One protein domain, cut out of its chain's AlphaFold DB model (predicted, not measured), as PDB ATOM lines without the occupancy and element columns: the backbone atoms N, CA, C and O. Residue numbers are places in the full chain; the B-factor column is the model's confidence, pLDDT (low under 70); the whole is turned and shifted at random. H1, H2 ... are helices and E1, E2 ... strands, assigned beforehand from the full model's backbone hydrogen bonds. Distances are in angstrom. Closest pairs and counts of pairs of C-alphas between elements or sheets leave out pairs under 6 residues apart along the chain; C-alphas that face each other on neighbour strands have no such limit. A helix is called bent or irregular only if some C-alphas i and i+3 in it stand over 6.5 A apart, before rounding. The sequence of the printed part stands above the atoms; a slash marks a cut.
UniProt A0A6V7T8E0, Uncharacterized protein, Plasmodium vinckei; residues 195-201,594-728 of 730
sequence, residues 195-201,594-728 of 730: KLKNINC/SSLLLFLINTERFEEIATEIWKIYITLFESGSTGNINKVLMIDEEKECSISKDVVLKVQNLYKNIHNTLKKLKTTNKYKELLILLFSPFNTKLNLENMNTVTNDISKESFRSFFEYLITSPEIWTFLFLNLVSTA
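Overview. This is residues 195 to 201 and 594 to 728 of the 730 residues of an uncharacterized protein of Plasmodium vinckei (UniProt A0A6V7T8E0). Two helices, H2 and H7, run the same way through the middle of an elongated body; H3 packs on both near their last residues, and the helical hairpin of H4 and H5 packs on the first part of H2 through H5. The small strand hairpin of E1 and E2 lies at one end of the long axis, while H1, H6 and a long unnamed loop, residues 683 to 704, lie toward the other. The printed part has 142 residues, with seven named helices and two named strands in the order H1, H2, E1, E2, H3, H4, H5, H6, H7; the one sheet, E1 - E2, is antiparallel, and the class is mostly helix. The whole is compact, with a radius of gyration of the C-alphas of 15.6 A, and spans 50 by 33 by 27 A.

Along the chain. The printed part begins with residues 195 to 201, which hold no named element; C-alpha 195 is at (40.199, 27.104, -25.676). After the cut, H1 holds residues 594 to 602, from C-alpha 594 at (55.155, 7.827, -37.094). H2, the longest helix, holds residues 606 to 623 and measures 25.6 A from first to last C-alpha. E1, residues 631 to 636, and E2, residues 639 to 644, measure 15.4 A and 16.0 A. H3 holds residues 645 to 655, 15.4 A, and H4 residues 659 to 667, 12.3 A. H5, residues 671 to 682, is 18.1 A long and irregular: C-alphas 678 and 681 are 7.2 A apart. H6 holds residues 705 to 711, and H7 residues 714 to 726, 18.1 A, ending with C-alpha 726 at (55.840, 27.124, -36.001).

Arrangement. H2 and H5 are the hubs, touching three other helices each. H2 touches H7 with residues 608 to 616 alone, closest at the C-alphas of Ile 609 and Pro 714, 4.7 A; they run the same way at a tilt of 37 degrees, only just steep. H5 touches H2 with residues 671 to 675 alone, closest at the C-alphas of Glu 607 and Tyr 671, 5.8 A, at a steep tilt of 55 degrees. H2 touches H3 with residues 617 to 623 alone, the C-alphas of Phe 621 and Gln 652 being closest at 5.3 A. H3 and H7 touch about perpendicular, at 86 degrees, with the C-alphas of Val 647 and Ser 726 closest at 5.0 A. H4 and H5 form a helical hairpin, opposite ways at a shallow tilt of 22 degrees; their closest C-alphas, of Leu 665 and Leu 674, are 5.7 A apart. H1 and H5 only just touch, with 3 pairs of C-alphas within 8 A, closest at Ile 601 and Lys 672, 5.8 A. H6 is close to H1 but not clearly touching: the closest C-alphas, of Leu 600 and Ile 711, are 6.6 A apart. E1 and E2 form an antiparallel hairpin, with N 634 and O 641 within hydrogen-bond range at 2.8 A and N 632 and O 643 at 2.9 A. Both strands are apart from H1, H4, H5, H6 and H7. In H1, H2, H3, H4, H6 and H7 every O i to N i+4 pair is within hydrogen-bond range; in H5, 6 of 8 are.

Size, cuts and confidence. The two C-alphas farthest apart, those of Asn 628 and Lys 700, are 51.5 A apart. Residues 202 to 593 are not printed, and C-alphas 201 and 594 are 26.0 A apart across the cut. The link from H5 to H6 is long, with 22 residues. The mean pLDDT of the printed part is 75.1; 43 residues are under 70, namely residues 195 to 197, 201, 623 to 642, 683 to 685 and 693 to 708.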
ATOM      1  N   LYS A 195      39.666  27.312 -27.026       52.09
ATOM      2  CA  LYS A 195      40.199  27.104 -25.676       52.09
ATOM      3  C   LYS A 195      41.496  26.299 -25.729       52.09
ATOM      4  O   LYS A 195      41.487  25.165 -26.195       52.09
ATOM      5  N   LEU A 196      42.591  26.860 -25.213       62.56
ATOM      6  CA  LEU A 196      43.904  26.205 -25.114       62.56
ATOM      7  C   LEU A 196      44.359  26.111 -23.648       62.56
ATOM      8  O   LEU A 196      45.364  26.708 -23.272       62.56
ATOM      9  N   LYS A 197      43.613  25.342 -22.838       61.56
ATOM     10  CA  LYS A 197      43.670  25.307 -21.356       61.56
ATOM     11  C   LYS A 197      45.044  25.216 -20.693       61.56
ATOM     12  O   LYS A 197      45.168  25.535 -19.518       61.56
ATOM     13  N   ASN A 198      46.056  24.709 -21.391       70.19
ATOM     14  CA  ASN A 198      47.367  24.488 -20.794       70.19
ATOM     15  C   ASN A 198      48.549  24.859 -21.715       70.19
ATOM     16  O   ASN A 198      49.663  24.411 -21.465       70.19
ATOM     17  N   ILE A 199      48.351  25.631 -22.793       73.94
ATOM     18  CA  ILE A 199      49.412  25.879 -23.795       73.94
ATOM     19  C   ILE A 199      49.746  27.372 -23.889       73.94
ATOM     20  O   ILE A 199      48.896  28.198 -24.217       73.94
ATOM     21  N   ASN A 200      51.003  27.723 -23.604       72.56
ATOM     22  CA  ASN A 200      51.448  29.107 -23.430       72.56
ATOM     23  C   ASN A 200      52.875  29.319 -23.965       72.56
ATOM     24  O   ASN A 200      53.741  28.465 -23.795       72.56
ATOM     25  N   CYS A 201      53.161  30.468 -24.578       68.06
ATOM     26  CA  CYS A 201      54.522  30.815 -25.007       68.06
ATOM     27  C   CYS A 201      55.405  31.309 -23.840       68.06
ATOM     28  O   CYS A 201      56.630  31.300 -23.945       68.06
ATOM     29  N   SER A 594      55.960   8.881 -36.453       76.56
ATOM     30  CA  SER A 594      55.155   7.827 -37.094       76.56
ATOM     31  C   SER A 594      54.659   6.781 -36.094       76.56
ATOM     32  O   SER A 594      53.517   6.346 -36.198       76.56
ATOM     33  N   SER A 595      55.493   6.399 -35.123       75.50
ATOM     34  CA  SER A 595      55.153   5.412 -34.094       75.50
ATOM     35  C   SER A 595      54.174   5.996 -33.077       75.50
ATOM     36  O   SER A 595      53.174   5.362 -32.756       75.50
ATOM     37  N   LEU A 596      54.387   7.244 -32.640       79.31
ATOM     38  CA  LEU A 596      53.436   7.960 -31.774       79.31
ATOM     39  C   LEU A 596      52.066   8.133 -32.449       79.31
ATOM     40  O   LEU A 596      51.030   7.996 -31.798       79.31
ATOM     41  N   LEU A 597      52.055   8.403 -33.757       83.75
ATOM     42  CA  LEU A 597      50.838   8.568 -34.549       83.75
ATOM     43  C   LEU A 597      50.123   7.231 -34.800       83.75
ATOM     44  O   LEU A 597      48.899   7.179 -34.697       83.75
ATOM     45  N   LEU A 598      50.870   6.150 -35.061       81.31
ATOM     46  CA  LEU A 598      50.335   4.788 -35.164       81.31
ATOM     47  C   LEU A 598      49.734   4.317 -33.831       81.31
ATOM     48  O   LEU A 598      48.645   3.749 -33.814       81.31
ATOM     49  N   PHE A 599      50.403   4.607 -32.710       80.56
ATOM     50  CA  PHE A 599      49.856   4.356 -31.377       80.56
ATOM     51  C   PHE A 599      48.559   5.148 -31.167       80.56
ATOM     52  O   PHE A 599      47.538   4.542 -30.854       80.56
ATOM     53  N   LEU A 600      48.549   6.466 -31.430       85.25
ATOM     54  CA  LEU A 600      47.347   7.305 -31.310       85.25
ATOM     55  C   LEU A 600      46.151   6.709 -32.059       85.25
ATOM     56  O   LEU A 600      45.102   6.518 -31.445       85.25
ATOM     57  N   ILE A 601      46.287   6.404 -33.355       86.25
ATOM     58  CA  ILE A 601      45.161   5.904 -34.167       86.25
ATOM     59  C   ILE A 601      44.703   4.492 -33.774       86.25
ATOM     60  O   ILE A 601      43.667   4.042 -34.264       86.25
ATOM     61  N   ASN A 602      45.439   3.802 -32.901       82.06
ATOM     62  CA  ASN A 602      45.060   2.521 -32.305       82.06
ATOM     63  C   ASN A 602      44.493   2.659 -30.875       82.06
ATOM     64  O   ASN A 602      44.005   1.674 -30.327       82.06
ATOM     65  N   THR A 603      44.490   3.864 -30.289       81.44
ATOM     66  CA  THR A 603      43.776   4.179 -29.035       81.44
ATOM     67  C   THR A 603      42.345   4.647 -29.307       81.44
ATOM     68  O   THR A 603      42.052   5.189 -30.369       81.44
ATOM     69  N   GLU A 604      41.454   4.528 -28.321       81.62
ATOM     70  CA  GLU A 604      40.047   4.954 -28.443       81.62
ATOM     71  C   GLU A 604      39.866   6.486 -28.534       81.62
ATOM     72  O   GLU A 604      38.900   6.962 -29.122       81.62
ATOM     73  N   ARG A 605      40.809   7.287 -28.009       81.62
ATOM     74  CA  ARG A 605      40.687   8.764 -27.944       81.62
ATOM     75  C   ARG A 605      41.038   9.496 -29.247       81.62
ATOM     76  O   ARG A 605      41.015  10.727 -29.287       81.62
ATOM     77  N   PHE A 606      41.351   8.776 -30.325       87.69
ATOM     78  CA  PHE A 606      41.809   9.379 -31.582       87.69
ATOM     79  C   PHE A 606      40.794  10.348 -32.222       87.69
ATOM     80  O   PHE A 606      41.214  11.352 -32.794       87.69
ATOM     81  N   GLU A 607      39.480  10.114 -32.101       91.00
ATOM     82  CA  GLU A 607      38.449  10.995 -32.687       91.00
ATOM     83  C   GLU A 607      38.294  12.326 -31.935       91.00
ATOM     84  O   GLU A 607      38.140  13.382 -32.556       91.00
ATOM     85  N   GLU A 608      38.386  12.287 -30.602       88.25
ATOM     86  CA  GLU A 608      38.423  13.469 -29.732       88.25
ATOM     87  C   GLU A 608      39.637  14.336 -30.092       88.25
ATOM     88  O   GLU A 608      39.511  15.521 -30.404       88.25
ATOM     89  N   ILE A 609      40.811  13.704 -30.143       89.00
ATOM     90  CA  ILE A 609      42.093  14.342 -30.450       89.00
ATOM     91  C   ILE A 609      42.079  14.938 -31.867       89.00
ATOM     92  O   ILE A 609      42.409  16.112 -32.042       89.00
ATOM     93  N   ALA A 610      41.614  14.188 -32.870       91.19
ATOM     94  CA  ALA A 610      41.444  14.685 -34.236       91.19
ATOM     95  C   ALA A 610      40.483  15.885 -34.315       91.19
ATOM     96  O   ALA A 610      40.709  16.807 -35.100       91.19
ATOM     97  N   THR A 611      39.426  15.892 -33.500       88.56
ATOM     98  CA  THR A 611      38.426  16.966 -33.471       88.56
ATOM     99  C   THR A 611      38.968  18.248 -32.835       88.56
ATOM    100  O   THR A 611      38.706  19.329 -33.367       88.56
ATOM    101  N   GLU A 612      39.766  18.166 -31.766       85.19
ATOM    102  CA  GLU A 612      40.400  19.358 -31.188       85.19
ATOM    103  C   GLU A 612      41.461  19.953 -32.120       85.19
ATOM    104  O   GLU A 612      41.379  21.140 -32.448       85.19
ATOM    105  N   ILE A 613      42.398  19.144 -32.641       89.00
ATOM    106  CA  ILE A 613      43.432  19.647 -33.566       89.00
ATOM    107  C   ILE A 613      42.775  20.248 -34.819       89.00
ATOM    108  O   ILE A 613      43.214  21.295 -35.300       89.00
ATOM    109  N   TRP A 614      41.680  19.654 -35.320       91.06
ATOM    110  CA  TRP A 614      40.929  20.205 -36.450       91.06
ATOM    111  C   TRP A 614      40.426  21.632 -36.192       91.06
ATOM    112  O   TRP A 614      40.588  22.479 -37.070       91.06
ATOM    113  N   LYS A 615      39.870  21.936 -35.006       85.25
ATOM    114  CA  LYS A 615      39.401  23.297 -34.649       85.25
ATOM    115  C   LYS A 615      40.528  24.327 -34.725       85.25
ATOM    116  O   LYS A 615      40.314  25.445 -35.202       85.25
ATOM    117  N   ILE A 616      41.722  23.946 -34.274       84.94
ATOM    118  CA  ILE A 616      42.923  24.790 -34.276       84.94
ATOM    119  C   ILE A 616      43.426  24.987 -35.708       84.94
ATOM    120  O   ILE A 616      43.586  26.126 -36.150       84.94
ATOM    121  N   TYR A 617      43.592  23.892 -36.454       90.00
ATOM    122  CA  TYR A 617      43.995  23.903 -37.858       90.00
ATOM    123  C   TYR A 617      43.072  24.781 -38.717       90.00
ATOM    124  O   TYR A 617      43.554  25.690 -39.394       90.00
ATOM    125  N   ILE A 618      41.753  24.544 -38.672       87.75
ATOM    126  CA  ILE A 618      40.792  25.236 -39.540       87.75
ATOM    127  C   ILE A 618      40.736  26.732 -39.225       87.75
ATOM    128  O   ILE A 618      40.698  27.554 -40.136       87.75
ATOM    129  N   THR A 619      40.819  27.101 -37.944       82.06
ATOM    130  CA  THR A 619      40.818  28.506 -37.524       82.06
ATOM    131  C   THR A 619      42.089  29.221 -37.959       82.06
ATOM    132  O   THR A 619      41.996  30.324 -38.492       82.06
ATOM    133  N   LEU A 620      43.267  28.606 -37.801       84.62
ATOM    134  CA  LEU A 620      44.516  29.191 -38.292       84.62
ATOM    135  C   LEU A 620      44.477  29.336 -39.820       84.62
ATOM    136  O   LEU A 620      44.671  30.442 -40.319       84.62
ATOM    137  N   PHE A 621      44.127  28.277 -40.556       85.81
ATOM    138  CA  PHE A 621      44.065  28.295 -42.021       85.81
ATOM    139  C   PHE A 621      43.081  29.345 -42.571       85.81
ATOM    140  O   PHE A 621      43.419  30.077 -43.501       85.81
ATOM    141  N   GLU A 622      41.885  29.466 -41.987       80.94
ATOM    142  CA  GLU A 622      40.858  30.424 -42.424       80.94
ATOM    143  C   GLU A 622      41.073  31.855 -41.884       80.94
ATOM    144  O   GLU A 622      40.459  32.790 -42.394       80.94
ATOM    145  N   SER A 623      41.929  32.069 -40.875       69.69
ATOM    146  CA  SER A 623      42.137  33.404 -40.279       69.69
ATOM    147  C   SER A 623      42.908  34.379 -41.177       69.69
ATOM    148  O   SER A 623      42.573  35.565 -41.230       69.69
ATOM    149  N   GLY A 624      43.919  33.897 -41.909       55.44
ATOM    150  CA  GLY A 624      44.858  34.752 -42.647       55.44
ATOM    151  C   GLY A 624      44.252  35.538 -43.818       55.44
ATOM    152  O   GLY A 624      44.905  36.429 -44.349       55.44
ATOM    153  N   SER A 625      43.007  35.251 -44.211       52.25
ATOM    154  CA  SER A 625      42.298  35.953 -45.289       52.25
ATOM    155  C   SER A 625      41.504  37.191 -44.841       52.25
ATOM    156  O   SER A 625      40.981  37.898 -45.699       52.25
ATOM    157  N   THR A 626      41.357  37.473 -43.533       48.59
ATOM    158  CA  THR A 626      40.346  38.450 -43.059       48.59
ATOM    159  C   THR A 626      40.764  39.433 -41.953       48.59
ATOM    160  O   THR A 626      39.930  39.824 -41.130       48.59
ATOM    161  N   GLY A 627      41.985  39.979 -41.977       45.94
ATOM    162  CA  GLY A 627      42.236  41.222 -41.230       45.94
ATOM    163  C   GLY A 627      43.683  41.676 -41.092       45.94
ATOM    164  O   GLY A 627      44.620  40.885 -41.145       45.94
ATOM    165  N   ASN A 628      43.854  42.974 -40.827       44.28
ATOM    166  CA  ASN A 628      45.153  43.617 -40.608       44.28
ATOM    167  C   ASN A 628      45.672  43.427 -39.162       44.28
ATOM    168  O   ASN A 628      46.240  44.335 -38.561       44.28
ATOM    169  N   ILE A 629      45.407  42.258 -38.566       50.53
ATOM    170  CA  ILE A 629      45.730  41.934 -37.171       50.53
ATOM    171  C   ILE A 629      46.906  40.958 -37.169       50.53
ATOM    172  O   ILE A 629      46.797  39.838 -37.658       50.53
ATOM    173  N   ASN A 630      48.041  41.360 -36.594       53.41
ATOM    174  CA  ASN A 630      49.286  40.578 -36.634       53.41
ATOM    175  C   ASN A 630      49.294  39.318 -35.740       53.41
ATOM    176  O   ASN A 630      50.353  38.717 -35.552       53.41
ATOM    177  N   LYS A 631      48.149  38.928 -35.164       55.72
ATOM    178  CA  LYS A 631      48.015  37.789 -34.249       55.72
ATOM    179  C   LYS A 631      46.612  37.169 -34.292       55.72
ATOM    180  O   LYS A 631      45.631  37.894 -34.444       55.72
ATOM    181  N   VAL A 632      46.512  35.861 -34.054       58.72
ATOM    182  CA  VAL A 632      45.240  35.151 -33.813       58.72
ATOM    183  C   VAL A 632      45.010  35.006 -32.310       58.72
ATOM    184  O   VAL A 632      45.921  34.626 -31.578       58.72
ATOM    185  N   LEU A 633      43.797  35.323 -31.854       52.97
ATOM    186  CA  LEU A 633      43.416  35.303 -30.442       52.97
ATOM    187  C   LEU A 633      42.780  33.958 -30.074       52.97
ATOM    188  O   LEU A 633      41.648  33.672 -30.458       52.97
ATOM    189  N   MET A 634      43.510  33.168 -29.296       61.38
ATOM    190  CA  MET A 634      42.996  32.029 -28.537       61.38
ATOM    191  C   MET A 634      42.566  32.542 -27.156       61.38
ATOM    192  O   MET A 634      43.188  33.473 -26.645       61.38
ATOM    193  N   ILE A 635      41.530  31.974 -26.531       50.09
ATOM    194  CA  ILE A 635      41.110  32.395 -25.181       50.09
ATOM    195  C   ILE A 635      41.150  31.204 -24.241       50.09
ATOM    196  O   ILE A 635      40.399  30.245 -24.411       50.09
ATOM    197  N   ASP A 636      41.998  31.297 -23.225       43.88
ATOM    198  CA  ASP A 636      42.002  30.370 -22.105       43.88
ATOM    199  C   ASP A 636      41.394  31.035 -20.866       43.88
ATOM    200  O   ASP A 636      42.013  31.918 -20.278       43.88
ATOM    201  N   GLU A 637      40.159  30.616 -20.572       45.12
ATOM    202  CA  GLU A 637      39.200  30.903 -19.481       45.12
ATOM    203  C   GLU A 637      39.067  32.340 -18.924       45.12
ATOM    204  O   GLU A 637      37.939  32.755 -18.685       45.12
ATOM    205  N   GLU A 638      40.133  33.137 -18.852       38.88
ATOM    206  CA  GLU A 638      40.130  34.590 -18.587       38.88
ATOM    207  C   GLU A 638      41.172  35.398 -19.403       38.88
ATOM    208  O   GLU A 638      41.236  36.622 -19.278       38.88
ATOM    209  N   LYS A 639      42.022  34.766 -20.234       43.81
ATOM    210  CA  LYS A 639      43.187  35.411 -20.880       43.81
ATOM    211  C   LYS A 639      43.261  35.168 -22.391       43.81
ATOM    212  O   LYS A 639      43.141  34.038 -22.862       43.81
ATOM    213  N   GLU A 640      43.537  36.231 -23.153       52.97
ATOM    214  CA  GLU A 640      43.838  36.147 -24.590       52.97
ATOM    215  C   GLU A 640      45.293  35.680 -24.814       52.97
ATOM    216  O   GLU A 640      46.250  36.404 -24.536       52.97
ATOM    217  N   CYS A 641      45.472  34.471 -25.353       55.44
ATOM    218  CA  CYS A 641      46.754  33.953 -25.834       55.44
ATOM    219  C   CYS A 641      46.884  34.235 -27.338       55.44
ATOM    220  O   CYS A 641      46.001  33.903 -28.129       55.44
ATOM    221  N   SER A 642      47.972  34.887 -27.752       63.12
ATOM    222  CA  SER A 642      48.058  35.521 -29.070       63.12
ATOM    223  C   SER A 642      49.086  34.840 -29.988       63.12
ATOM    224  O   SER A 642      50.280  35.128 -29.883       63.12
ATOM    225  N   ILE A 643      48.635  33.970 -30.895       73.81
ATOM    226  CA  ILE A 643      49.494  33.242 -31.851       73.81
ATOM    227  C   ILE A 643      49.998  34.190 -32.946       73.81
ATOM    228  O   ILE A 643      49.221  34.989 -33.468       73.81
ATOM    229  N   SER A 644      51.286  34.110 -33.307       75.00
ATOM    230  CA  SER A 644      51.880  34.992 -34.324       75.00
ATOM    231  C   SER A 644      51.328  34.740 -35.732       75.00
ATOM    232  O   SER A 644      51.075  33.597 -36.122       75.00
ATOM    233  N   LYS A 645      51.226  35.808 -36.537       76.94
ATOM    234  CA  LYS A 645      50.898  35.739 -37.973       76.94
ATOM    235  C   LYS A 645      51.846  34.816 -38.752       76.94
ATOM    236  O   LYS A 645      51.420  34.184 -39.711       76.94
ATOM    237  N   ASP A 646      53.092  34.676 -38.310       79.31
ATOM    238  CA  ASP A 646      54.085  33.789 -38.934       79.31
ATOM    239  C   ASP A 646      53.633  32.317 -38.893       79.31
ATOM    240  O   ASP A 646      53.749  31.599 -39.884       79.31
ATOM    241  N   VAL A 647      53.030  31.883 -37.780       81.75
ATOM    242  CA  VAL A 647      52.481  30.524 -37.618       81.75
ATOM    243  C   VAL A 647      51.257  30.325 -38.517       81.75
ATOM    244  O   VAL A 647      51.115  29.275 -39.138       81.75
ATOM    245  N   VAL A 648      50.403  31.348 -38.650       83.19
ATOM    246  CA  VAL A 648      49.253  31.343 -39.576       83.19
ATOM    247  C   VAL A 648      49.713  31.173 -41.024       83.19
ATOM    248  O   VAL A 648      49.193  30.313 -41.733       83.19
ATOM    249  N   LEU A 649      50.720  31.941 -41.450       83.31
ATOM    250  CA  LEU A 649      51.287  31.849 -42.796       83.31
ATOM    251  C   LEU A 649      51.905  30.468 -43.054       83.31
ATOM    252  O   LEU A 649      51.673  29.897 -44.118       83.31
ATOM    253  N   LYS A 650      52.593  29.876 -42.067       86.31
ATOM    254  CA  LYS A 650      53.106  28.496 -42.156       86.31
ATOM    255  C   LYS A 650      51.977  27.459 -42.269       86.31
ATOM    256  O   LYS A 650      52.066  26.588 -43.131       86.31
ATOM    257  N   VAL A 651      50.877  27.576 -41.507       88.69
ATOM    258  CA  VAL A 651      49.679  26.723 -41.708       88.69
ATOM    259  C   VAL A 651      49.150  26.863 -43.141       88.69
ATOM    260  O   VAL A 651      48.878  25.865 -43.807       88.69
ATOM    261  N   GLN A 652      49.005  28.086 -43.650       86.50
ATOM    262  CA  GLN A 652      48.472  28.301 -44.994       86.50
ATOM    263  C   GLN A 652      49.408  27.739 -46.080       86.50
ATOM    264  O   GLN A 652      48.943  27.034 -46.978       86.50
ATOM    265  N   ASN A 653      50.721  27.965 -45.979       85.19
ATOM    266  CA  ASN A 653      51.692  27.490 -46.964       85.19
ATOM    267  C   ASN A 653      51.879  25.968 -46.972       85.19
ATOM    268  O   ASN A 653      51.918  25.396 -48.063       85.19
ATOM    269  N   LEU A 654      51.929  25.314 -45.806       85.50
ATOM    270  CA  LEU A 654      52.039  23.853 -45.710       85.50
ATOM    271  C   LEU A 654      50.781  23.147 -46.238       85.50
ATOM    272  O   LEU A 654      50.875  22.171 -46.981       85.50
ATOM    273  N   TYR A 655      49.590  23.634 -45.872       89.56
ATOM    274  CA  TYR A 655      48.353  22.869 -46.049       89.56
ATOM    275  C   TYR A 655      47.496  23.261 -47.262       89.56
ATOM    276  O   TYR A 655      46.548  22.536 -47.568       89.56
ATOM    277  N   LYS A 656      47.807  24.345 -47.993       88.19
ATOM    278  CA  LYS A 656      46.994  24.835 -49.134       88.19
ATOM    279  C   LYS A 656      46.623  23.764 -50.166       88.19
ATOM    280  O   LYS A 656      45.480  23.722 -50.608       88.19
ATOM    281  N   ASN A 657      47.545  22.854 -50.481       87.69
ATOM    282  CA  ASN A 657      47.329  21.800 -51.482       87.69
ATOM    283  C   ASN A 657      46.454  20.632 -50.985       87.69
ATOM    284  O   ASN A 657      45.943  19.873 -51.804       87.69
ATOM    285  N   ILE A 658      46.296  20.461 -49.667       89.69
ATOM    286  CA  ILE A 658      45.574  19.327 -49.056       89.69
ATOM    287  C   ILE A 658      44.360  19.742 -48.219       89.69
ATOM    288  O   ILE A 658      43.594  18.878 -47.797       89.69
ATOM    289  N   HIS A 659      44.127  21.045 -48.029       92.25
ATOM    290  CA  HIS A 659      43.008  21.597 -47.260       92.25
ATOM    291  C   HIS A 659      41.646  21.006 -47.655       92.25
ATOM    292  O   HIS A 659      40.904  20.536 -46.795       92.25
ATOM    293  N   ASN A 660      41.333  20.966 -48.955       92.62
ATOM    294  CA  ASN A 660      40.058  20.429 -49.448       92.62
ATOM    295  C   ASN A 660      39.906  18.928 -49.143       92.62
ATOM    296  O   ASN A 660      38.817  18.476 -48.789       92.62
ATOM    297  N   THR A 661      41.000  18.165 -49.214       92.62
ATOM    298  CA  THR A 661      41.028  16.738 -48.863       92.62
ATOM    299  C   THR A 661      40.825  16.538 -47.363       92.62
ATOM    300  O   THR A 661      39.965  15.755 -46.972       92.62
ATOM    301  N   LEU A 662      41.538  17.291 -46.516       93.81
ATOM    302  CA  LEU A 662      41.362  17.267 -45.060       93.81
ATOM    303  C   LEU A 662      39.918  17.634 -44.666       93.81
ATOM    304  O   LEU A 662      39.289  16.931 -43.874       93.81
ATOM    305  N   LYS A 663      39.346  18.677 -45.283       94.00
ATOM    306  CA  LYS A 663      37.950  19.092 -45.082       94.00
ATOM    307  C   LYS A 663      36.973  17.976 -45.461       94.00
ATOM    308  O   LYS A 663      36.091  17.663 -44.662       94.00
ATOM    309  N   LYS A 664      37.180  17.310 -46.608       94.81
ATOM    310  CA  LYS A 664      36.393  16.137 -47.027       94.81
ATOM    311  C   LYS A 664      36.480  15.005 -45.997       94.81
ATOM    312  O   LYS A 664      35.437  14.525 -45.556       94.81
ATOM    313  N   LEU A 665      37.687  14.635 -45.559       94.12
ATOM    314  CA  LEU A 665      37.902  13.581 -44.557       94.12
ATOM    315  C   LEU A 665      37.189  13.893 -43.232       94.12
ATOM    316  O   LEU A 665      36.510  13.019 -42.692       94.12
ATOM    317  N   LYS A 666      37.250  15.143 -42.745       94.06
ATOM    318  CA  LYS A 666      36.518  15.553 -41.537       94.06
ATOM    319  C   LYS A 666      34.999  15.515 -41.727       94.06
ATOM    320  O   LYS A 666      34.308  15.129 -40.784       94.06
ATOM    321  N   THR A 667      34.468  15.883 -42.897       92.50
ATOM    322  CA  THR A 667      33.019  15.774 -43.179       92.50
ATOM    323  C   THR A 667      32.535  14.331 -43.317       92.50
ATOM    324  O   THR A 667      31.387  14.055 -42.998       92.50
ATOM    325  N   THR A 668      33.402  13.399 -43.725       93.75
ATOM    326  CA  THR A 668      33.090  11.960 -43.797       93.75
ATOM    327  C   THR A 668      33.530  11.179 -42.551       93.75
ATOM    328  O   THR A 668      33.643   9.961 -42.621       93.75
ATOM    329  N   ASN A 669      33.843  11.862 -41.438       92.75
ATOM    330  CA  ASN A 669      34.317  11.275 -40.169       92.75
ATOM    331  C   ASN A 669      35.494  10.279 -40.303       92.75
ATOM    332  O   ASN A 669      35.662   9.373 -39.494       92.75
ATOM    333  N   LYS A 670      36.352  10.470 -41.310       93.31
ATOM    334  CA  LYS A 670      37.550   9.656 -41.565       93.31
ATOM    335  C   LYS A 670      38.722  10.142 -40.710       93.31
ATOM    336  O   LYS A 670      39.661  10.761 -41.208       93.31
ATOM    337  N   TYR A 671      38.612   9.961 -39.392       92.31
ATOM    338  CA  TYR A 671      39.513  10.582 -38.414       92.31
ATOM    339  C   TYR A 671      40.945  10.026 -38.431       92.31
ATOM    340  O   TYR A 671      41.880  10.800 -38.220       92.31
ATOM    341  N   LYS A 672      41.149   8.732 -38.726       91.25
ATOM    342  CA  LYS A 672      42.502   8.151 -38.841       91.25
ATOM    343  C   LYS A 672      43.229   8.737 -40.050       91.25
ATOM    344  O   LYS A 672      44.331   9.264 -39.921       91.25
ATOM    345  N   GLU A 673      42.564   8.745 -41.201       91.38
ATOM    346  CA  GLU A 673      43.083   9.327 -42.439       91.38
ATOM    347  C   GLU A 673      43.293  10.844 -42.321       91.38
ATOM    348  O   GLU A 673      44.264  11.373 -42.862       91.38
ATOM    349  N   LEU A 674      42.417  11.545 -41.589       93.44
ATOM    350  CA  LEU A 674      42.557  12.972 -41.285       93.44
ATOM    351  C   LEU A 674      43.838  13.247 -40.489       93.44
ATOM    352  O   LEU A 674      44.601  14.128 -40.877       93.44
ATOM    353  N   LEU A 675      44.090  12.496 -39.411       91.50
ATOM    354  CA  LEU A 675      45.299  12.622 -38.588       91.50
ATOM    355  C   LEU A 675      46.571  12.328 -39.395       91.50
ATOM    356  O   LEU A 675      47.511  13.123 -39.371       91.50
ATOM    357  N   ILE A 676      46.581  11.230 -40.158       88.81
ATOM    358  CA  ILE A 676      47.714  10.844 -41.012       88.81
ATOM    359  C   ILE A 676      48.004  11.932 -42.051       88.81
ATOM    360  O   ILE A 676      49.141  12.388 -42.167       88.81
ATOM    361  N   LEU A 677      46.985  12.412 -42.771       89.38
ATOM    362  CA  LEU A 677      47.173  13.460 -43.775       89.38
ATOM    363  C   LEU A 677      47.580  14.802 -43.140       89.38
ATOM    364  O   LEU A 677      48.369  15.535 -43.738       89.38
ATOM    365  N   LEU A 678      47.111  15.114 -41.927       90.88
ATOM    366  CA  LEU A 678      47.458  16.344 -41.211       90.88
ATOM    367  C   LEU A 678      48.921  16.361 -40.732       90.88
ATOM    368  O   LEU A 678      49.554  17.412 -40.798       90.88
ATOM    369  N   PHE A 679      49.484  15.229 -40.301       88.44
ATOM    370  CA  PHE A 679      50.901  15.139 -39.908       88.44
ATOM    371  C   PHE A 679      51.852  14.751 -41.060       88.44
ATOM    372  O   PHE A 679      53.062  14.931 -40.933       88.44
ATOM    373  N   SER A 680      51.326  14.344 -42.222       82.12
ATOM    374  CA  SER A 680      52.119  14.016 -43.420       82.12
ATOM    375  C   SER A 680      53.113  15.087 -43.933       82.12
ATOM    376  O   SER A 680      54.123  14.677 -44.516       82.12
ATOM    377  N   PRO A 681      52.944  16.417 -43.710       81.62
ATOM    378  CA  PRO A 681      53.977  17.409 -44.038       81.62
ATOM    379  C   PRO A 681      55.275  17.265 -43.231       81.62
ATOM    380  O   PRO A 681      56.261  17.912 -43.572       81.62
ATOM    381  N   PHE A 682      55.288  16.432 -42.184       78.19
ATOM    382  CA  PHE A 682      56.429  16.225 -41.292       78.19
ATOM    383  C   PHE A 682      56.997  14.792 -41.351       78.19
ATOM    384  O   PHE A 682      57.280  14.168 -40.328       78.19
ATOM    385  N   ASN A 683      57.127  14.275 -42.578       66.38
ATOM    386  CA  ASN A 683      57.725  12.985 -42.956       66.38
ATOM    387  C   ASN A 683      57.406  11.788 -42.049       66.38
ATOM    388  O   ASN A 683      58.278  10.961 -41.770       66.38
ATOM    389  N   THR A 684      56.147  11.635 -41.637       65.44
ATOM    390  CA  THR A 684      55.709  10.352 -41.092       65.44
ATOM    391  C   THR A 684      55.925   9.266 -42.151       65.44
ATOM    392  O   THR A 684      55.421   9.367 -43.271       65.44
ATOM    393  N   LYS A 685      56.661   8.205 -41.794       69.88
ATOM    394  CA  LYS A 685      56.747   6.961 -42.579       69.88
ATOM    395  C   LYS A 685      55.362   6.314 -42.719       69.88
ATOM    396  O   LYS A 685      55.110   5.609 -43.689       69.88
ATOM    397  N   LEU A 686      54.473   6.591 -41.761       73.25
ATOM    398  CA  LEU A 686      53.045   6.289 -41.811       73.25
ATOM    399  C   LEU A 686      52.341   7.171 -42.862       73.25
ATOM    400  O   LEU A 686      52.410   8.403 -42.788       73.25
ATOM    401  N   ASN A 687      51.648   6.545 -43.814       78.44
ATOM    402  CA  ASN A 687      50.837   7.182 -44.853       78.44
ATOM    403  C   ASN A 687      49.473   6.461 -45.001       78.44
ATOM    404  O   ASN A 687      49.180   5.505 -44.287       78.44
ATOM    405  N   LEU A 688      48.612   6.922 -45.917       79.12
ATOM    406  CA  LEU A 688      47.267   6.346 -46.114       79.12
ATOM    407  C   LEU A 688      47.266   4.923 -46.709       79.12
ATOM    408  O   LEU A 688      46.250   4.238 -46.639       79.12
ATOM    409  N   GLU A 689      48.375   4.491 -47.305       76.25
ATOM    410  CA  GLU A 689      48.518   3.195 -47.978       76.25
ATOM    411  C   GLU A 689      49.006   2.124 -46.990       76.25
ATOM    412  O   GLU A 689      48.513   0.998 -46.997       76.25
ATOM    413  N   ASN A 690      49.937   2.487 -46.098       74.44
ATOM    414  CA  ASN A 690      50.568   1.570 -45.150       74.44
ATOM    415  C   ASN A 690      49.972   1.589 -43.730       74.44
ATOM    416  O   ASN A 690      50.323   0.732 -42.921       74.44
ATOM    417  N   MET A 691      49.019   2.479 -43.418       76.31
ATOM    418  CA  MET A 691      48.401   2.550 -42.081       76.31
ATOM    419  C   MET A 691      47.757   1.242 -41.591       76.31
ATOM    420  O   MET A 691      47.620   1.046 -40.388       76.31
ATOM    421  N   ASN A 692      47.377   0.354 -42.516       70.62
ATOM    422  CA  ASN A 692      46.803  -0.961 -42.217       70.62
ATOM    423  C   ASN A 692      47.833  -2.106 -42.298       70.62
ATOM    424  O   ASN A 692      47.511  -3.231 -41.924       70.62
ATOM    425  N   THR A 693      49.040  -1.855 -42.823       61.62
ATOM    426  CA  THR A 693      50.081  -2.876 -43.051       61.62
ATOM    427  C   THR A 693      51.262  -2.763 -42.089       61.62
ATOM    428  O   THR A 693      51.962  -3.754 -41.886       61.62
ATOM    429  N   VAL A 694      51.472  -1.604 -41.454       58.75
ATOM    430  CA  VAL A 694      52.423  -1.455 -40.341       58.75
ATOM    431  C   VAL A 694      51.822  -2.096 -39.086       58.75
ATOM    432  O   VAL A 694      51.160  -1.449 -38.276       58.75
ATOM    433  N   THR A 695      52.037  -3.402 -38.939       49.47
ATOM    434  CA  THR A 695      51.707  -4.157 -37.726       49.47
ATOM    435  C   THR A 695      52.526  -3.655 -36.529       49.47
ATOM    436  O   THR A 695      53.661  -3.202 -36.669       49.47
ATOM    437  N   ASN A 696      51.935  -3.703 -35.330       48.72
ATOM    438  CA  ASN A 696      52.495  -3.083 -34.122       48.72
ATOM    439  C   ASN A 696      53.789  -3.762 -33.621       48.72
ATOM    440  O   ASN A 696      53.734  -4.539 -32.668       48.72
ATOM    441  N   ASP A 697      54.966  -3.380 -34.126       44.56
ATOM    442  CA  ASP A 697      56.230  -3.629 -33.399       44.56
ATOM    443  C   ASP A 697      56.316  -2.799 -32.099       44.56
ATOM    444  O   ASP A 697      56.933  -3.219 -31.123       44.56
ATOM    445  N   ILE A 698      55.552  -1.697 -32.022       48.16
ATOM    446  CA  ILE A 698      55.308  -0.904 -30.799       48.16
ATOM    447  C   ILE A 698      54.784  -1.785 -29.646       48.16
ATOM    448  O   ILE A 698      55.001  -1.468 -28.487       48.16
ATOM    449  N   SER A 699      54.158  -2.938 -29.925       42.59
ATOM    450  CA  SER A 699      53.720  -3.871 -28.870       42.59
ATOM    451  C   SER A 699      54.864  -4.508 -28.059       42.59
ATOM    452  O   SER A 699      54.598  -5.106 -27.015       42.59
ATOM    453  N   LYS A 700      56.127  -4.353 -28.490       42.75
ATOM    454  CA  LYS A 700      57.332  -4.715 -27.719       42.75
ATOM    455  C   LYS A 700      57.852  -3.548 -26.870       42.75
ATOM    456  O   LYS A 700      58.366  -3.773 -25.778       42.75
ATOM    457  N   GLU A 701      57.677  -2.311 -27.331       46.56
ATOM    458  CA  GLU A 701      57.970  -1.100 -26.559       46.56
ATOM    459  C   GLU A 701      56.772  -0.753 -25.672       46.56
ATOM    460  O   GLU A 701      55.913   0.051 -26.035       46.56
ATOM    461  N   SER A 702      56.698  -1.346 -24.475       51.66
ATOM    462  CA  SER A 702      55.664  -0.954 -23.514       51.66
ATOM    463  C   SER A 702      55.902   0.487 -23.054       51.66
ATOM    464  O   SER A 702      56.677   0.725 -22.117       51.66
ATOM    465  N   PHE A 703      55.247   1.446 -23.716       52.06
ATOM    466  CA  PHE A 703      55.259   2.836 -23.294       52.06
ATOM    467  C   PHE A 703      54.839   2.929 -21.831       52.06
ATOM    468  O   PHE A 703      54.004   2.191 -21.311       52.06
ATOM    469  N   ARG A 704      55.492   3.844 -21.133       53.41
ATOM    470  CA  ARG A 704      55.289   4.052 -19.703       53.41
ATOM    471  C   ARG A 704      53.944   4.726 -19.533       53.41
ATOM    472  O   ARG A 704      53.648   5.625 -20.311       53.41
ATOM    473  N   SER A 705      53.186   4.408 -18.490       57.78
ATOM    474  CA  SER A 705      51.828   4.949 -18.371       57.78
ATOM    475  C   SER A 705      51.760   6.477 -18.353       57.78
ATOM    476  O   SER A 705      50.790   7.039 -18.839       57.78
ATOM    477  N   PHE A 706      52.820   7.177 -17.932       59.31
ATOM    478  CA  PHE A 706      52.946   8.622 -18.157       59.31
ATOM    479  C   PHE A 706      52.936   9.022 -19.648       59.31
ATOM    480  O   PHE A 706      52.205   9.934 -20.026       59.31
ATOM    481  N   PHE A 707      53.696   8.334 -20.504       64.44
ATOM    482  CA  PHE A 707      53.682   8.554 -21.950       64.44
ATOM    483  C   PHE A 707      52.385   8.068 -22.600       64.44
ATOM    484  O   PHE A 707      51.861   8.774 -23.452       64.44
ATOM    485  N   GLU A 708      51.800   6.954 -22.153       67.44
ATOM    486  CA  GLU A 708      50.461   6.531 -22.597       67.44
ATOM    487  C   GLU A 708      49.412   7.619 -22.280       67.44
ATOM    488  O   GLU A 708      48.641   8.014 -23.157       67.44
ATOM    489  N   TYR A 709      49.430   8.193 -21.068       71.06
ATOM    490  CA  TYR A 709      48.560   9.308 -20.667       71.06
ATOM    491  C   TYR A 709      48.845  10.617 -21.418       71.06
ATOM    492  O   TYR A 709      47.903  11.358 -21.706       71.06
ATOM    493  N   LEU A 710      50.105  10.914 -21.757       72.06
ATOM    494  CA  LEU A 710      50.446  12.057 -22.607       72.06
ATOM    495  C   LEU A 710      49.903  11.858 -24.025       72.06
ATOM    496  O   LEU A 710      49.126  12.688 -24.488       72.06
ATOM    497  N   ILE A 711      50.268  10.759 -24.696       75.81
ATOM    498  CA  ILE A 711      49.910  10.466 -26.095       75.81
ATOM    499  C   ILE A 711      48.388  10.368 -26.269       75.81
ATOM    500  O   ILE A 711      47.862  10.752 -27.310       75.81
ATOM    501  N   THR A 712      47.657   9.927 -25.243       77.62
ATOM    502  CA  THR A 712      46.187   9.910 -25.252       77.62
ATOM    503  C   THR A 712      45.536  11.244 -24.859       77.62
ATOM    504  O   THR A 712      44.321  11.269 -24.682       77.62
ATOM    505  N   SER A 713      46.268  12.360 -24.731       81.25
ATOM    506  CA  SER A 713      45.709  13.677 -24.366       81.25
ATOM    507  C   SER A 713      45.657  14.665 -25.551       81.25
ATOM    508  O   SER A 713      46.679  14.874 -26.208       81.25
ATOM    509  N   PRO A 714      44.521  15.348 -25.822       81.75
ATOM    510  CA  PRO A 714      44.418  16.355 -26.892       81.75
ATOM    511  C   PRO A 714      45.440  17.499 -26.798       81.75
ATOM    512  O   PRO A 714      45.831  18.086 -27.811       81.75
ATOM    513  N   GLU A 715      45.902  17.812 -25.586       80.25
ATOM    514  CA  GLU A 715      46.848  18.891 -25.342       80.25
ATOM    515  C   GLU A 715      48.259  18.580 -25.859       80.25
ATOM    516  O   GLU A 715      48.888  19.494 -26.394       80.25
ATOM    517  N   ILE A 716      48.751  17.326 -25.799       80.44
ATOM    518  CA  ILE A 716      50.081  17.014 -26.364       80.44
ATOM    519  C   ILE A 716      50.068  17.167 -27.881       80.44
ATOM    520  O   ILE A 716      50.972  17.772 -28.445       80.44
ATOM    521  N   TRP A 717      49.013  16.695 -28.545       85.56
ATOM    522  CA  TRP A 717      48.916  16.756 -29.999       85.56
ATOM    523  C   TRP A 717      48.695  18.174 -30.514       85.56
ATOM    524  O   TRP A 717      49.228  18.534 -31.560       85.56
ATOM    525  N   THR A 718      47.997  19.009 -29.741       85.31
ATOM    526  CA  THR A 718      47.916  20.449 -30.000       85.31
ATOM    527  C   THR A 718      49.278  21.130 -29.845       85.31
ATOM    528  O   THR A 718      49.691  21.885 -30.723       85.31
ATOM    529  N   PHE A 719      49.995  20.853 -28.752       83.31
ATOM    530  CA  PHE A 719      51.336  21.384 -28.492       83.31
ATOM    531  C   PHE A 719      52.345  20.958 -29.569       83.31
ATOM    532  O   PHE A 719      53.128  21.788 -30.033       83.31
ATOM    533  N   LEU A 720      52.293  19.696 -30.008       83.50
ATOM    534  CA  LEU A 720      53.101  19.184 -31.112       83.50
ATOM    535  C   LEU A 720      52.726  19.898 -32.411       83.50
ATOM    536  O   LEU A 720      53.584  20.546 -32.998       83.50
ATOM    537  N   PHE A 721      51.458  19.872 -32.834       88.06
ATOM    538  CA  PHE A 721      51.011  20.539 -34.064       88.06
ATOM    539  C   PHE A 721      51.450  22.014 -34.129       88.06
ATOM    540  O   PHE A 721      52.028  22.443 -35.129       88.06
ATOM    541  N   LEU A 722      51.242  22.776 -33.047       85.06
ATOM    542  CA  LEU A 722      51.626  24.186 -32.987       85.06
ATOM    543  C   LEU A 722      53.142  24.384 -33.091       85.06
ATOM    544  O   LEU A 722      53.573  25.191 -33.914       85.06
ATOM    545  N   ASN A 723      53.958  23.653 -32.325       81.75
ATOM    546  CA  ASN A 723      55.418  23.785 -32.396       81.75
ATOM    547  C   ASN A 723      55.988  23.327 -33.748       81.75
ATOM    548  O   ASN A 723      56.871  23.986 -34.299       81.75
ATOM    549  N   LEU A 724      55.469  22.237 -34.316       81.94
ATOM    550  CA  LEU A 724      55.950  21.669 -35.578       81.94
ATOM    551  C   LEU A 724      55.658  22.577 -36.774       81.94
ATOM    552  O   LEU A 724      56.555  22.826 -37.579       81.94
ATOM    553  N   VAL A 725      54.453  23.157 -36.855       84.31
ATOM    554  CA  VAL A 725      54.162  24.194 -37.857       84.31
ATOM    555  C   VAL A 725      55.014  25.439 -37.611       84.31
ATOM    556  O   VAL A 725      55.609  25.970 -38.545       84.31
ATOM    557  N   SER A 726      55.108  25.900 -36.362       79.00
ATOM    558  CA  SER A 726      55.840  27.124 -36.001       79.00
ATOM    559  C   SER A 726      57.315  27.089 -36.386       79.00
ATOM    560  O   SER A 726      57.894  28.125 -36.712       79.00
ATOM    561  N   THR A 727      57.911  25.900 -36.398       73.69
ATOM    562  CA  THR A 727      59.329  25.676 -36.682       73.69
ATOM    563  C   THR A 727      59.603  25.166 -38.105       73.69
ATOM    564  O   THR A 727      60.760  24.953 -38.442       73.69
ATOM    565  N   ALA A 728      58.595  25.003 -38.969       73.00
ATOM    566  CA  ALA A 728      58.819  24.751 -40.396       73.00
ATOM    567  C   ALA A 728      59.379  26.007 -41.112       73.00
ATOM    568  O   ALA A 728      59.081  27.128 -40.680       73.00
TER     569      ALA A 728